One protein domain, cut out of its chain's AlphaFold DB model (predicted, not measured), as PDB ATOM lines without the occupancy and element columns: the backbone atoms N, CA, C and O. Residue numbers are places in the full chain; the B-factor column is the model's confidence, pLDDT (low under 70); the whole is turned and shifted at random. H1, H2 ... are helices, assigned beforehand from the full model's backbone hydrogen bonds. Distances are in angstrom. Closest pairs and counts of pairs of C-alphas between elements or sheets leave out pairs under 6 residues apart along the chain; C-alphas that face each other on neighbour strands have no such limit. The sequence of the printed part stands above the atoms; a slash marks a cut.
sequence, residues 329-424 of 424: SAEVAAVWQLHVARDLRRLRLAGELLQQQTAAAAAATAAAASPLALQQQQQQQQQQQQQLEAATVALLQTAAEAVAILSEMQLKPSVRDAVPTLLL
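What this domain is: This is residues 329 to 424 of the 424 residues of an uncharacterized protein of Eimeria praecox (UniProt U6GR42). Two long helices, H1 and H2, stand loosely side by side, running opposite ways, and make a long rod; a turn joins them at one end. At the other end the chain folds back again, and two short helices, H3 and H4, follow one another there, with H4 near H1. The printed part has 96 residues, with four named helices in the order H1, H2, H3, H4 and no named strand, and its class is all helix. It is extended, with a radius of gyration of the C-alphas of 19.8 A and spans of 64 by 18 by 18 A.

How they stand to each other: Begin with H1, residues 329 to 365, and go on to H2, residues 371 to 408: they are close but not clearly touching, and their closest C-alphas are those of Thr 365 and Leu 374, 7.4 A apart. Their lines stand at a shallow tilt of 12 degrees, opposite ways. Next look at H3, residues 413 to 416, close to H2 but not clearly touching it; the closest C-alphas, of Ser 407 and Arg 416, are 7.2 A apart. H1 and H3 are apart. H4, residues 418 to 423, is close to H2 but not clearly touching it, with the C-alphas of Val 403 and Val 419 closest at 8.0 A. H4 and H2 run opposite ways at a shallow tilt of 5 degrees. H4 and H1 are near each other, and H3 and H4 meet only through their link. In H1, H2 and H4 every O i to N i+4 pair is within hydrogen-bond range; H3 is too short for such a pair.

Where its parts are: Find C-alpha 329 at (-13.427, -68.521, 31.855); from there H1 runs 53.7 A to C-alpha 365. H2 runs 55.5 A from C-alpha 371 at (26.850, -26.407, 24.349). H3 and H4 have four and six residues, and H4 ends at C-alpha 423, at (-9.109, -49.537, 34.549).

The domain as a whole: The C-alphas farthest apart, of Ala 369 and Lys 412, are 64.2 A apart, and residues 367 to 372 stand free. The printed part has no cut, its three links are tight, and Leu 424 is the chain's last residue. The mean pLDDT of the printed part is 72.2; look for values under 70 at 31 residues, among them 365 to 369 and 405 to 424.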
ATOM      1  N   SER A 329     -13.502 -69.767  32.634       64.94
ATOM      2  CA  SER A 329     -13.427 -68.521  31.855       64.94
ATOM      3  C   SER A 329     -13.192 -67.286  32.734       64.94
ATOM      4  O   SER A 329     -12.407 -66.408  32.368       64.94
ATOM      5  N   ALA A 330     -13.814 -67.239  33.916       68.12
ATOM      6  CA  ALA A 330     -13.633 -66.159  34.879       68.12
ATOM      7  C   ALA A 330     -12.226 -66.177  35.498       68.12
ATOM      8  O   ALA A 330     -11.615 -65.122  35.659       68.12
ATOM      9  N   GLU A 331     -11.679 -67.359  35.785       70.25
ATOM     10  CA  GLU A 331     -10.308 -67.527  36.274       70.25
ATOM     11  C   GLU A 331      -9.280 -67.053  35.242       70.25
ATOM     12  O   GLU A 331      -8.371 -66.296  35.583       70.25
ATOM     13  N   VAL A 332      -9.448 -67.413  33.965       72.50
ATOM     14  CA  VAL A 332      -8.573 -66.931  32.885       72.50
ATOM     15  C   VAL A 332      -8.649 -65.408  32.754       72.50
ATOM     16  O   VAL A 332      -7.611 -64.751  32.648       72.50
ATOM     17  N   ALA A 333      -9.855 -64.833  32.797       69.38
ATOM     18  CA  ALA A 333     -10.035 -63.385  32.744       69.38
ATOM     19  C   ALA A 333      -9.349 -62.684  33.930       69.38
ATOM     20  O   ALA A 333      -8.660 -61.684  33.733       69.38
ATOM     21  N   ALA A 334      -9.462 -63.239  35.140       67.31
ATOM     22  CA  ALA A 334      -8.803 -62.709  36.332       67.31
ATOM     23  C   ALA A 334      -7.267 -62.784  36.234       67.31
ATOM     24  O   ALA A 334      -6.576 -61.818  36.559       67.31
ATOM     25  N   VAL A 335      -6.714 -63.897  35.735       70.25
ATOM     26  CA  VAL A 335      -5.262 -64.052  35.523       70.25
ATOM     27  C   VAL A 335      -4.744 -63.064  34.475       70.25
ATOM     28  O   VAL A 335      -3.657 -62.503  34.647       70.25
ATOM     29  N   TRP A 336      -5.522 -62.822  33.418       75.50
ATOM     30  CA  TRP A 336      -5.201 -61.824  32.400       75.50
ATOM     31  C   TRP A 336      -5.204 -60.407  32.978       75.50
ATOM     32  O   TRP A 336      -4.214 -59.689  32.839       75.50
ATOM     33  N   GLN A 337      -6.261 -60.028  33.701       73.62
ATOM     34  CA  GLN A 337      -6.354 -58.725  34.368       73.62
ATOM     35  C   GLN A 337      -5.172 -58.489  35.319       73.62
ATOM     36  O   GLN A 337      -4.580 -57.410  35.323       73.62
ATOM     37  N   LEU A 338      -4.776 -59.511  36.083       72.75
ATOM     38  CA  LEU A 338      -3.663 -59.417  37.026       72.75
ATOM     39  C   LEU A 338      -2.313 -59.221  36.320       72.75
ATOM     40  O   LEU A 338      -1.459 -58.481  36.812       72.75
ATOM     41  N   HIS A 339      -2.124 -59.831  35.149       74.25
ATOM     42  CA  HIS A 339      -0.940 -59.590  34.327       74.25
ATOM     43  C   HIS A 339      -0.925 -58.199  33.700       74.25
ATOM     44  O   HIS A 339       0.099 -57.527  33.781       74.25
ATOM     45  N   VAL A 340      -2.044 -57.741  33.132       74.25
ATOM     46  CA  VAL A 340      -2.138 -56.385  32.569       74.25
ATOM     47  C   VAL A 340      -1.826 -55.349  33.650       74.25
ATOM     48  O   VAL A 340      -1.001 -54.462  33.440       74.25
ATOM     49  N   ALA A 341      -2.382 -55.511  34.853       70.56
ATOM     50  CA  ALA A 341      -2.071 -54.651  35.992       70.56
ATOM     51  C   ALA A 341      -0.580 -54.705  36.387       70.56
ATOM     52  O   ALA A 341       0.014 -53.679  36.733       70.56
ATOM     53  N   ARG A 342       0.052 -55.886  36.324       78.50
ATOM     54  CA  ARG A 342       1.491 -56.056  36.586       78.50
ATOM     55  C   ARG A 342       2.344 -55.322  35.550       78.50
ATOM     56  O   ARG A 342       3.311 -54.662  35.932       78.50
ATOM     57  N   ASP A 343       1.986 -55.406  34.276       74.94
ATOM     58  CA  ASP A 343       2.731 -54.767  33.193       74.94
ATOM     59  C   ASP A 343       2.556 -53.244  33.206       74.94
ATOM     60  O   ASP A 343       3.545 -52.518  33.089       74.94
ATOM     61  N   LEU A 344       1.354 -52.739  33.503       74.56
ATOM     62  CA  LEU A 344       1.124 -51.306  33.726       74.56
ATOM     63  C   LEU A 344       1.950 -50.761  34.900       74.56
ATOM     64  O   LEU A 344       2.553 -49.693  34.789       74.56
ATOM     65  N   ARG A 345       2.061 -51.508  36.008       78.69
ATOM     66  CA  ARG A 345       2.947 -51.125  37.125       78.69
ATOM     67  C   ARG A 345       4.416 -51.098  36.715       78.69
ATOM     68  O   ARG A 345       5.128 -50.176  37.101       78.69
ATOM     69  N   ARG A 346       4.880 -52.079  35.935       76.75
ATOM     70  CA  ARG A 346       6.261 -52.105  35.423       76.75
ATOM     71  C   ARG A 346       6.555 -50.906  34.529       76.75
ATOM     72  O   ARG A 346       7.617 -50.310  34.667       76.75
ATOM     73  N   LEU A 347       5.615 -50.528  33.669       73.31
ATOM     74  CA  LEU A 347       5.756 -49.354  32.807       73.31
ATOM     75  C   LEU A 347       5.774 -48.060  33.603       73.31
ATOM     76  O   LEU A 347       6.587 -47.189  33.313       73.31
ATOM     77  N   ARG A 348       4.940 -47.954  34.642       82.25
ATOM     78  CA  ARG A 348       4.971 -46.810  35.554       82.25
ATOM     79  C   ARG A 348       6.327 -46.682  36.249       82.25
ATOM     80  O   ARG A 348       6.913 -45.609  36.219       82.25
ATOM     81  N   LEU A 349       6.860 -47.778  36.792       81.62
ATOM     82  CA  LEU A 349       8.190 -47.790  37.414       81.62
ATOM     83  C   LEU A 349       9.306 -47.463  36.411       81.62
ATOM     84  O   LEU A 349      10.235 -46.733  36.742       81.62
ATOM     85  N   ALA A 350       9.219 -47.968  35.177       78.12
ATOM     86  CA  ALA A 350      10.168 -47.629  34.118       78.12
ATOM     87  C   ALA A 350      10.102 -46.135  33.750       78.12
ATOM     88  O   ALA A 350      11.142 -45.504  33.570       78.12
ATOM     89  N   GLY A 351       8.895 -45.564  33.698       78.25
ATOM     90  CA  GLY A 351       8.678 -44.130  33.515       78.25
ATOM     91  C   GLY A 351       9.280 -43.299  34.651       78.25
ATOM     92  O   GLY A 351       9.996 -42.335  34.389       78.25
ATOM     93  N   GLU A 352       9.077 -43.709  35.905       83.94
ATOM     94  CA  GLU A 352       9.658 -43.048  37.082       83.94
ATOM     95  C   GLU A 352      11.197 -43.102  37.071       83.94
ATOM     96  O   GLU A 352      11.849 -42.090  37.330       83.94
ATOM     97  N   LEU A 353      11.798 -44.239  36.701       80.31
ATOM     98  CA  LEU A 353      13.256 -44.367  36.568       80.31
ATOM     99  C   LEU A 353      13.823 -43.481  35.451       80.31
ATOM    100  O   LEU A 353      14.867 -42.855  35.640       80.31
ATOM    101  N   LEU A 354      13.142 -43.384  34.307       76.94
ATOM    102  CA  LEU A 354      13.540 -42.474  33.228       76.94
ATOM    103  C   LEU A 354      13.426 -41.006  33.647       76.94
ATOM    104  O   LEU A 354      14.297 -40.196  33.321       76.94
ATOM    105  N   GLN A 355      12.399 -40.660  34.421       80.88
ATOM    106  CA  GLN A 355      12.242 -39.315  34.962       80.88
ATOM    107  C   GLN A 355      13.352 -38.981  35.975       80.88
ATOM    108  O   GLN A 355      13.917 -37.887  35.928       80.88
ATOM    109  N   GLN A 356      13.746 -39.936  36.825       84.00
ATOM    110  CA  GLN A 356      14.882 -39.789  37.743       84.00
ATOM    111  C   GLN A 356      16.217 -39.644  37.002       84.00
ATOM    112  O   GLN A 356      17.016 -38.772  37.348       84.00
ATOM    113  N   GLN A 357      16.454 -40.439  35.952       80.06
ATOM    114  CA  GLN A 357      17.647 -40.303  35.107       80.06
ATOM    115  C   GLN A 357      17.695 -38.944  34.412       80.06
ATOM    116  O   GLN A 357      18.761 -38.342  34.318       80.06
ATOM    117  N   THR A 358      16.544 -38.433  33.978       77.50
ATOM    118  CA  THR A 358      16.438 -37.112  33.353       77.50
ATOM    119  C   THR A 358      16.788 -35.998  34.339       77.50
ATOM    120  O   THR A 358      17.572 -35.112  34.002       77.50
ATOM    121  N   ALA A 359      16.293 -36.074  35.578       80.81
ATOM    122  CA  ALA A 359      16.637 -35.119  36.630       80.81
ATOM    123  C   ALA A 359      18.129 -35.179  37.015       80.81
ATOM    124  O   ALA A 359      18.777 -34.143  37.164       80.81
ATOM    125  N   ALA A 360      18.697 -36.384  37.121       81.25
ATOM    126  CA  ALA A 360      20.116 -36.574  37.420       81.25
ATOM    127  C   ALA A 360      21.023 -36.073  36.281       81.25
ATOM    128  O   ALA A 360      22.032 -35.413  36.534       81.25
ATOM    129  N   ALA A 361      20.646 -36.338  35.026       74.00
ATOM    130  CA  ALA A 361      21.360 -35.848  33.854       74.00
ATOM    131  C   ALA A 361      21.325 -34.317  33.776       74.00
ATOM    132  O   ALA A 361      22.371 -33.713  33.549       74.00
ATOM    133  N   ALA A 362      20.170 -33.693  34.045       77.44
ATOM    134  CA  ALA A 362      20.028 -32.239  34.087       77.44
ATOM    135  C   ALA A 362      20.963 -31.596  35.130       77.44
ATOM    136  O   ALA A 362      21.636 -30.604  34.833       77.44
ATOM    137  N   ALA A 363      21.073 -32.201  36.320       79.62
ATOM    138  CA  ALA A 363      21.992 -31.756  37.367       79.62
ATOM    139  C   ALA A 363      23.471 -31.896  36.956       79.62
ATOM    140  O   ALA A 363      24.274 -31.010  37.241       79.62
ATOM    141  N   ALA A 364      23.834 -32.968  36.242       76.19
ATOM    142  CA  ALA A 364      25.195 -33.174  35.744       76.19
ATOM    143  C   ALA A 364      25.569 -32.198  34.610       76.19
ATOM    144  O   ALA A 364      26.695 -31.700  34.568       76.19
ATOM    145  N   THR A 365      24.632 -31.870  33.714       68.19
ATOM    146  CA  THR A 365      24.871 -30.916  32.615       68.19
ATOM    147  C   THR A 365      25.085 -29.480  33.084       68.19
ATOM    148  O   THR A 365      25.795 -28.738  32.411       68.19
ATOM    149  N   ALA A 366      24.566 -29.085  34.253       69.19
ATOM    150  CA  ALA A 366      24.809 -27.752  34.813       69.19
ATOM    151  C   ALA A 366      26.298 -27.485  35.131       69.19
ATOM    152  O   ALA A 366      26.706 -26.330  35.233       69.19
ATOM    153  N   ALA A 367      27.118 -28.535  35.254       69.19
ATOM    154  CA  ALA A 367      28.548 -28.430  35.540       69.19
ATOM    155  C   ALA A 367      29.453 -28.492  34.288       69.19
ATOM    156  O   ALA A 367      30.639 -28.171  34.383       69.19
ATOM    157  N   ALA A 368      28.938 -28.892  33.118       61.31
ATOM    158  CA  ALA A 368      29.741 -29.132  31.914       61.31
ATOM    159  C   ALA A 368      29.483 -28.070  30.826       61.31
ATOM    160  O   ALA A 368      28.428 -28.027  30.201       61.31
ATOM    161  N   ALA A 369      30.481 -27.224  30.558       58.25
ATOM    162  CA  ALA A 369      30.359 -25.993  29.764       58.25
ATOM    163  C   ALA A 369      30.352 -26.158  28.223       58.25
ATOM    164  O   ALA A 369      30.698 -25.214  27.516       58.25
ATOM    165  N   SER A 370      30.000 -27.326  27.668       80.19
ATOM    166  CA  SER A 370      30.064 -27.539  26.210       80.19
ATOM    167  C   SER A 370      28.667 -27.591  25.564       80.19
ATOM    168  O   SER A 370      27.990 -28.618  25.652       80.19
ATOM    169  N   PRO A 371      28.217 -26.519  24.879       79.19
ATOM    170  CA  PRO A 371      26.850 -26.407  24.349       79.19
ATOM    171  C   PRO A 371      26.531 -27.418  23.233       79.19
ATOM    172  O   PRO A 371      25.372 -27.765  23.021       79.19
ATOM    173  N   LEU A 372      27.554 -27.935  22.545       83.44
ATOM    174  CA  LEU A 372      27.395 -28.867  21.423       83.44
ATOM    175  C   LEU A 372      27.051 -30.294  21.891       83.44
ATOM    176  O   LEU A 372      26.228 -30.969  21.277       83.44
ATOM    177  N   ALA A 373      27.613 -30.730  23.024       79.81
ATOM    178  CA  ALA A 373      27.264 -32.011  23.644       79.81
ATOM    179  C   ALA A 373      25.837 -31.988  24.221       79.81
ATOM    180  O   ALA A 373      25.108 -32.975  24.123       79.81
ATOM    181  N   LEU A 374      25.421 -30.833  24.750       79.81
ATOM    182  CA  LEU A 374      24.087 -30.616  25.309       79.81
ATOM    183  C   LEU A 374      22.996 -30.767  24.237       79.81
ATOM    184  O   LEU A 374      21.995 -31.441  24.467       79.81
ATOM    185  N   GLN A 375      23.225 -30.229  23.033       85.06
ATOM    186  CA  GLN A 375      22.284 -30.359  21.917       85.06
ATOM    187  C   GLN A 375      22.121 -31.817  21.458       85.06
ATOM    188  O   GLN A 375      21.003 -32.274  21.214       85.06
ATOM    189  N   GLN A 376      23.223 -32.569  21.370       85.69
ATOM    190  CA  GLN A 376      23.181 -33.962  20.924       85.69
ATOM    191  C   GLN A 376      22.499 -34.870  21.962       85.69
ATOM    192  O   GLN A 376      21.700 -35.736  21.600       85.69
ATOM    193  N   GLN A 377      22.750 -34.628  23.251       82.50
ATOM    194  CA  GLN A 377      22.098 -35.346  24.346       82.50
ATOM    195  C   GLN A 377      20.588 -35.063  24.392       82.50
ATOM    196  O   GLN A 377      19.791 -35.991  24.538       82.50
ATOM    197  N   GLN A 378      20.181 -33.805  24.198       83.88
ATOM    198  CA  GLN A 378      18.769 -33.416  24.197       83.88
ATOM    199  C   GLN A 378      17.991 -34.083  23.050       83.88
ATOM    200  O   GLN A 378      16.863 -34.540  23.240       83.88
ATOM    201  N   GLN A 379      18.613 -34.218  21.874       87.06
ATOM    202  CA  GLN A 379      18.004 -34.893  20.725       87.06
ATOM    203  C   GLN A 379      17.821 -36.402  20.962       87.06
ATOM    204  O   GLN A 379      16.794 -36.973  20.586       87.06
ATOM    205  N   GLN A 380      18.784 -37.053  21.621       82.75
ATOM    206  CA  GLN A 380      18.676 -38.467  21.991       82.75
ATOM    207  C   GLN A 380      17.557 -38.708  23.011       82.75
ATOM    208  O   GLN A 380      16.802 -39.675  22.899       82.75
ATOM    209  N   GLN A 381      17.422 -37.801  23.978       81.50
ATOM    210  CA  GLN A 381      16.405 -37.893  25.017       81.50
ATOM    211  C   GLN A 381      14.990 -37.716  24.446       81.50
ATOM    212  O   GLN A 381      14.093 -38.485  24.788       81.50
ATOM    213  N   GLN A 382      14.807 -36.791  23.494       85.38
ATOM    214  CA  GLN A 382      13.535 -36.638  22.777       85.38
ATOM    215  C   GLN A 382      13.125 -37.909  22.022       85.38
ATOM    216  O   GLN A 382      11.956 -38.290  22.065       85.38
ATOM    217  N   GLN A 383      14.066 -38.594  21.361       84.94
ATOM    218  CA  GLN A 383      13.750 -39.850  20.675       84.94
ATOM    219  C   GLN A 383      13.327 -40.954  21.645       84.94
ATOM    220  O   GLN A 383      12.373 -41.674  21.357       84.94
ATOM    221  N   GLN A 384      14.001 -41.089  22.792       79.19
ATOM    222  CA  GLN A 384      13.592 -42.061  23.809       79.19
ATOM    223  C   GLN A 384      12.200 -41.757  24.361       79.19
ATOM    224  O   GLN A 384      11.395 -42.674  24.520       79.19
ATOM    225  N   GLN A 385      11.897 -40.483  24.608       82.62
ATOM    226  CA  GLN A 385      10.592 -40.086  25.119       82.62
ATOM    227  C   GLN A 385       9.476 -40.372  24.107       82.62
ATOM    228  O   GLN A 385       8.484 -40.995  24.470       82.62
ATOM    229  N   GLN A 386       9.682 -40.055  22.825       84.19
ATOM    230  CA  GLN A 386       8.730 -40.402  21.763       84.19
ATOM    231  C   GLN A 386       8.524 -41.914  21.617       84.19
ATOM    232  O   GLN A 386       7.408 -42.363  21.369       84.19
ATOM    233  N   GLN A 387       9.577 -42.722  21.776       81.06
ATOM    234  CA  GLN A 387       9.450 -44.181  21.740       81.06
ATOM    235  C   GLN A 387       8.650 -44.713  22.926       81.06
ATOM    236  O   GLN A 387       7.838 -45.623  22.756       81.06
ATOM    237  N   LEU A 388       8.856 -44.144  24.115       77.31
ATOM    238  CA  LEU A 388       8.108 -44.531  25.302       77.31
ATOM    239  C   LEU A 388       6.638 -44.122  25.186       77.31
ATOM    240  O   LEU A 388       5.769 -44.937  25.476       77.31
ATOM    241  N   GLU A 389       6.357 -42.915  24.695       81.94
ATOM    242  CA  GLU A 389       4.999 -42.447  24.408       81.94
ATOM    243  C   GLU A 389       4.309 -43.309  23.342       81.94
ATOM    244  O   GLU A 389       3.156 -43.704  23.502       81.94
ATOM    245  N   ALA A 390       5.014 -43.686  22.275       79.75
ATOM    246  CA  ALA A 390       4.467 -44.590  21.268       79.75
ATOM    247  C   ALA A 390       4.170 -45.985  21.849       79.75
ATOM    248  O   ALA A 390       3.139 -46.582  21.531       79.75
ATOM    249  N   ALA A 391       5.043 -46.503  22.718       76.06
ATOM    250  CA  ALA A 391       4.853 -47.798  23.364       76.06
ATOM    251  C   ALA A 391       3.684 -47.786  24.362       76.06
ATOM    252  O   ALA A 391       2.910 -48.743  24.400       76.06
ATOM    253  N   THR A 392       3.513 -46.710  25.139       75.06
ATOM    254  CA  THR A 392       2.376 -46.572  26.059       75.06
ATOM    255  C   THR A 392       1.061 -46.435  25.302       75.06
ATOM    256  O   THR A 392       0.095 -47.108  25.661       75.06
ATOM    257  N   VAL A 393       1.022 -45.655  24.215       77.81
ATOM    258  CA  VAL A 393      -0.164 -45.550  23.347       77.81
ATOM    259  C   VAL A 393      -0.513 -46.903  22.725       77.81
ATOM    260  O   VAL A 393      -1.673 -47.308  22.777       77.81
ATOM    261  N   ALA A 394       0.473 -47.637  22.199       74.19
ATOM    262  CA  ALA A 394       0.245 -48.964  21.628       74.19
ATOM    263  C   ALA A 394      -0.336 -49.940  22.664       74.19
ATOM    264  O   ALA A 394      -1.282 -50.664  22.363       74.19
ATOM    265  N   LEU A 395       0.178 -49.914  23.896       74.31
ATOM    266  CA  LEU A 395      -0.323 -50.756  24.979       74.31
ATOM    267  C   LEU A 395      -1.750 -50.411  25.393       74.31
ATOM    268  O   LEU A 395      -2.576 -51.314  25.532       74.31
ATOM    269  N   LEU A 396      -2.051 -49.121  25.550       75.00
ATOM    270  CA  LEU A 396      -3.403 -48.651  25.849       75.00
ATOM    271  C   LEU A 396      -4.381 -49.037  24.736       75.00
ATOM    272  O   LEU A 396      -5.498 -49.458  25.031       75.00
ATOM    273  N   GLN A 397      -3.955 -48.970  23.475       79.56
ATOM    274  CA  GLN A 397      -4.771 -49.400  22.347       79.56
ATOM    275  C   GLN A 397      -5.037 -50.912  22.381       79.56
ATOM    276  O   GLN A 397      -6.192 -51.319  22.285       79.56
ATOM    277  N   THR A 398      -4.018 -51.747  22.609       76.31
ATOM    278  CA  THR A 398      -4.231 -53.199  22.768       76.31
ATOM    279  C   THR A 398      -5.103 -53.542  23.974       76.31
ATOM    280  O   THR A 398      -5.914 -54.464  23.898       76.31
ATOM    281  N   ALA A 399      -4.987 -52.798  25.078       70.62
ATOM    282  CA  ALA A 399      -5.850 -52.979  26.241       70.62
ATOM    283  C   ALA A 399      -7.305 -52.609  25.914       70.62
ATOM    284  O   ALA A 399      -8.218 -53.357  26.260       70.62
ATOM    285  N   ALA A 400      -7.528 -51.504  25.196       70.12
ATOM    286  CA  ALA A 400      -8.854 -51.087  24.751       70.12
ATOM    287  C   ALA A 400      -9.485 -52.100  23.780       70.12
ATOM    288  O   ALA A 400     -10.660 -52.434  23.926       70.12
ATOM    289  N   GLU A 401      -8.711 -52.637  22.833       75.19
ATOM    290  CA  GLU A 401      -9.168 -53.685  21.912       75.19
ATOM    291  C   GLU A 401      -9.530 -54.975  22.660       75.19
ATOM    292  O   GLU A 401     -10.585 -55.558  22.412       75.19
ATOM    293  N   ALA A 402      -8.722 -55.391  23.640       67.94
ATOM    294  CA  ALA A 402      -9.032 -56.551  24.471       67.94
ATOM    295  C   ALA A 402     -10.319 -56.351  25.291       67.94
ATOM    296  O   ALA A 402     -11.152 -57.254  25.364       67.94
ATOM    297  N   VAL A 403     -10.523 -55.159  25.863       67.94
ATOM    298  CA  VAL A 403     -11.760 -54.810  26.580       67.94
ATOM    299  C   VAL A 403     -12.963 -54.795  25.637       67.94
ATOM    300  O   VAL A 403     -14.024 -55.297  26.005       67.94
ATOM    301  N   ALA A 404     -12.807 -54.284  24.413       70.56
ATOM    302  CA  ALA A 404     -13.861 -54.314  23.404       70.56
ATOM    303  C   ALA A 404     -14.266 -55.757  23.066       70.56
ATOM    304  O   ALA A 404     -15.454 -56.076  23.121       70.56
ATOM    305  N   ILE A 405     -13.297 -56.650  22.839       68.81
ATOM    306  CA  ILE A 405     -13.545 -58.077  22.576       68.81
ATOM    307  C   ILE A 405     -14.241 -58.744  23.772       68.81
ATOM    308  O   ILE A 405     -15.251 -59.424  23.597       68.81
ATOM    309  N   LEU A 406     -13.766 -58.501  25.000       62.94
ATOM    310  CA  LEU A 406     -14.411 -59.013  26.215       62.94
ATOM    311  C   LEU A 406     -15.853 -58.501  26.354       62.94
ATOM    312  O   LEU A 406     -16.737 -59.240  26.785       62.94
ATOM    313  N   SER A 407     -16.112 -57.254  25.958       60.25
ATOM    314  CA  SER A 407     -17.455 -56.674  25.994       60.25
ATOM    315  C   SER A 407     -18.391 -57.242  24.918       60.25
ATOM    316  O   SER A 407     -19.591 -57.367  25.168       60.25
ATOM    317  N   GLU A 408     -17.861 -57.623  23.749       66.25
ATOM    318  CA  GLU A 408     -18.617 -58.277  22.673       66.25
ATOM    319  C   GLU A 408     -18.922 -59.747  22.984       66.25
ATOM    320  O   GLU A 408     -19.968 -60.253  22.574       66.25
ATOM    321  N   MET A 409     -18.078 -60.414  23.777       57.66
ATOM    322  CA  MET A 409     -18.236 -61.815  24.191       57.66
ATOM    323  C   MET A 409     -19.443 -62.108  25.106       57.66
ATOM    324  O   MET A 409     -19.530 -63.193  25.675       57.66
ATOM    325  N   GLN A 410     -20.404 -61.187  25.237       54.84
ATOM    326  CA  GLN A 410     -21.610 -61.348  26.061       54.84
ATOM    327  C   GLN A 410     -21.302 -61.863  27.473       54.84
ATOM    328  O   GLN A 410     -21.994 -62.732  28.008       54.84
ATOM    329  N   LEU A 411     -20.260 -61.319  28.108       51.47
ATOM    330  CA  LEU A 411     -20.068 -61.551  29.530       51.47
ATOM    331  C   LEU A 411     -21.324 -61.067  30.269       51.47
ATOM    332  O   LEU A 411     -21.821 -59.963  30.019       51.47
ATOM    333  N   LYS A 412     -21.860 -61.925  31.153       57.19
ATOM    334  CA  LYS A 412     -23.019 -61.610  32.003       57.19
ATOM    335  C   LYS A 412     -22.808 -60.215  32.630       57.19
ATOM    336  O   LYS A 412     -21.674 -59.896  32.995       57.19
ATOM    337  N   PRO A 413     -23.863 -59.391  32.779       59.19
ATOM    338  CA  PRO A 413     -23.756 -57.996  33.229       59.19
ATOM    339  C   PRO A 413     -22.922 -57.797  34.508       59.19
ATOM    340  O   PRO A 413     -22.275 -56.768  34.650       59.19
ATOM    341  N   SER A 414     -22.817 -58.817  35.365       54.31
ATOM    342  CA  SER A 414     -21.958 -58.827  36.557       54.31
ATOM    343  C   SER A 414     -20.457 -58.637  36.292       54.31
ATOM    344  O   SER A 414     -19.759 -58.105  37.145       54.31
ATOM    345  N   VAL A 415     -19.931 -59.066  35.140       54.16
ATOM    346  CA  VAL A 415     -18.516 -58.841  34.776       54.16
ATOM    347  C   VAL A 415     -18.337 -57.465  34.136       54.16
ATOM    348  O   VAL A 415     -17.288 -56.840  34.267       54.16
ATOM    349  N   ARG A 416     -19.389 -56.964  33.482       56.88
ATOM    350  CA  ARG A 416     -19.403 -55.663  32.811       56.88
ATOM    351  C   ARG A 416     -19.221 -54.505  33.797       56.88
ATOM    352  O   ARG A 416     -18.569 -53.531  33.439       56.88
ATOM    353  N   ASP A 417     -19.709 -54.656  35.027       56.84
ATOM    354  CA  ASP A 417     -19.561 -53.655  36.092       56.84
ATOM    355  C   ASP A 417     -18.175 -53.664  36.763       56.84
ATOM    356  O   ASP A 417     -17.763 -52.647  37.312       56.84
ATOM    357  N   ALA A 418     -17.421 -54.769  36.689       53.75
ATOM    358  CA  ALA A 418     -16.096 -54.882  37.312       53.75
ATOM    359  C   ALA A 418     -14.951 -54.346  36.430       53.75
ATOM    360  O   ALA A 418     -13.903 -53.942  36.934       53.75
ATOM    361  N   VAL A 419     -15.130 -54.339  35.105       50.38
ATOM    362  CA  VAL A 419     -14.094 -53.908  34.148       50.38
ATOM    363  C   VAL A 419     -13.745 -52.412  34.270       50.38
ATOM    364  O   VAL A 419     -12.554 -52.101  34.290       50.38
ATOM    365  N   PRO A 420     -14.705 -51.473  34.412       52.75
ATOM    366  CA  PRO A 420     -14.387 -50.056  34.593       52.75
ATOM    367  C   PRO A 420     -13.630 -49.775  35.896       52.75
ATOM    368  O   PRO A 420     -12.776 -48.898  35.930       52.75
ATOM    369  N   THR A 421     -13.910 -50.534  36.960       55.19
ATOM    370  CA  THR A 421     -13.278 -50.358  38.279       55.19
ATOM    371  C   THR A 421     -11.822 -50.823  38.318       55.19
ATOM    372  O   THR A 421     -11.097 -50.442  39.225       55.19
ATOM    373  N   LEU A 422     -11.399 -51.652  37.361       47.44
ATOM    374  CA  LEU A 422     -10.021 -52.146  37.244       47.44
ATOM    375  C   LEU A 422      -9.158 -51.315  36.283       47.44
ATOM    376  O   LEU A 422      -7.939 -51.480  36.266       47.44
ATOM    377  N   LEU A 423      -9.786 -50.469  35.459       48.22
ATOM    378  CA  LEU A 423      -9.109 -49.537  34.549       48.22
ATOM    379  C   LEU A 423      -8.816 -48.170  35.191       48.22
ATOM    380  O   LEU A 423      -7.972 -47.440  34.670       48.22
ATOM    381  N   LEU A 424      -9.510 -47.834  36.284       47.72
ATOM    382  CA  LEU A 424      -9.207 -46.706  37.175       47.72
ATOM    383  C   LEU A 424      -8.149 -47.119  38.202       47.72
ATOM    384  O   LEU A 424      -7.276 -46.272  38.503       47.72
TER     385      LEU A 424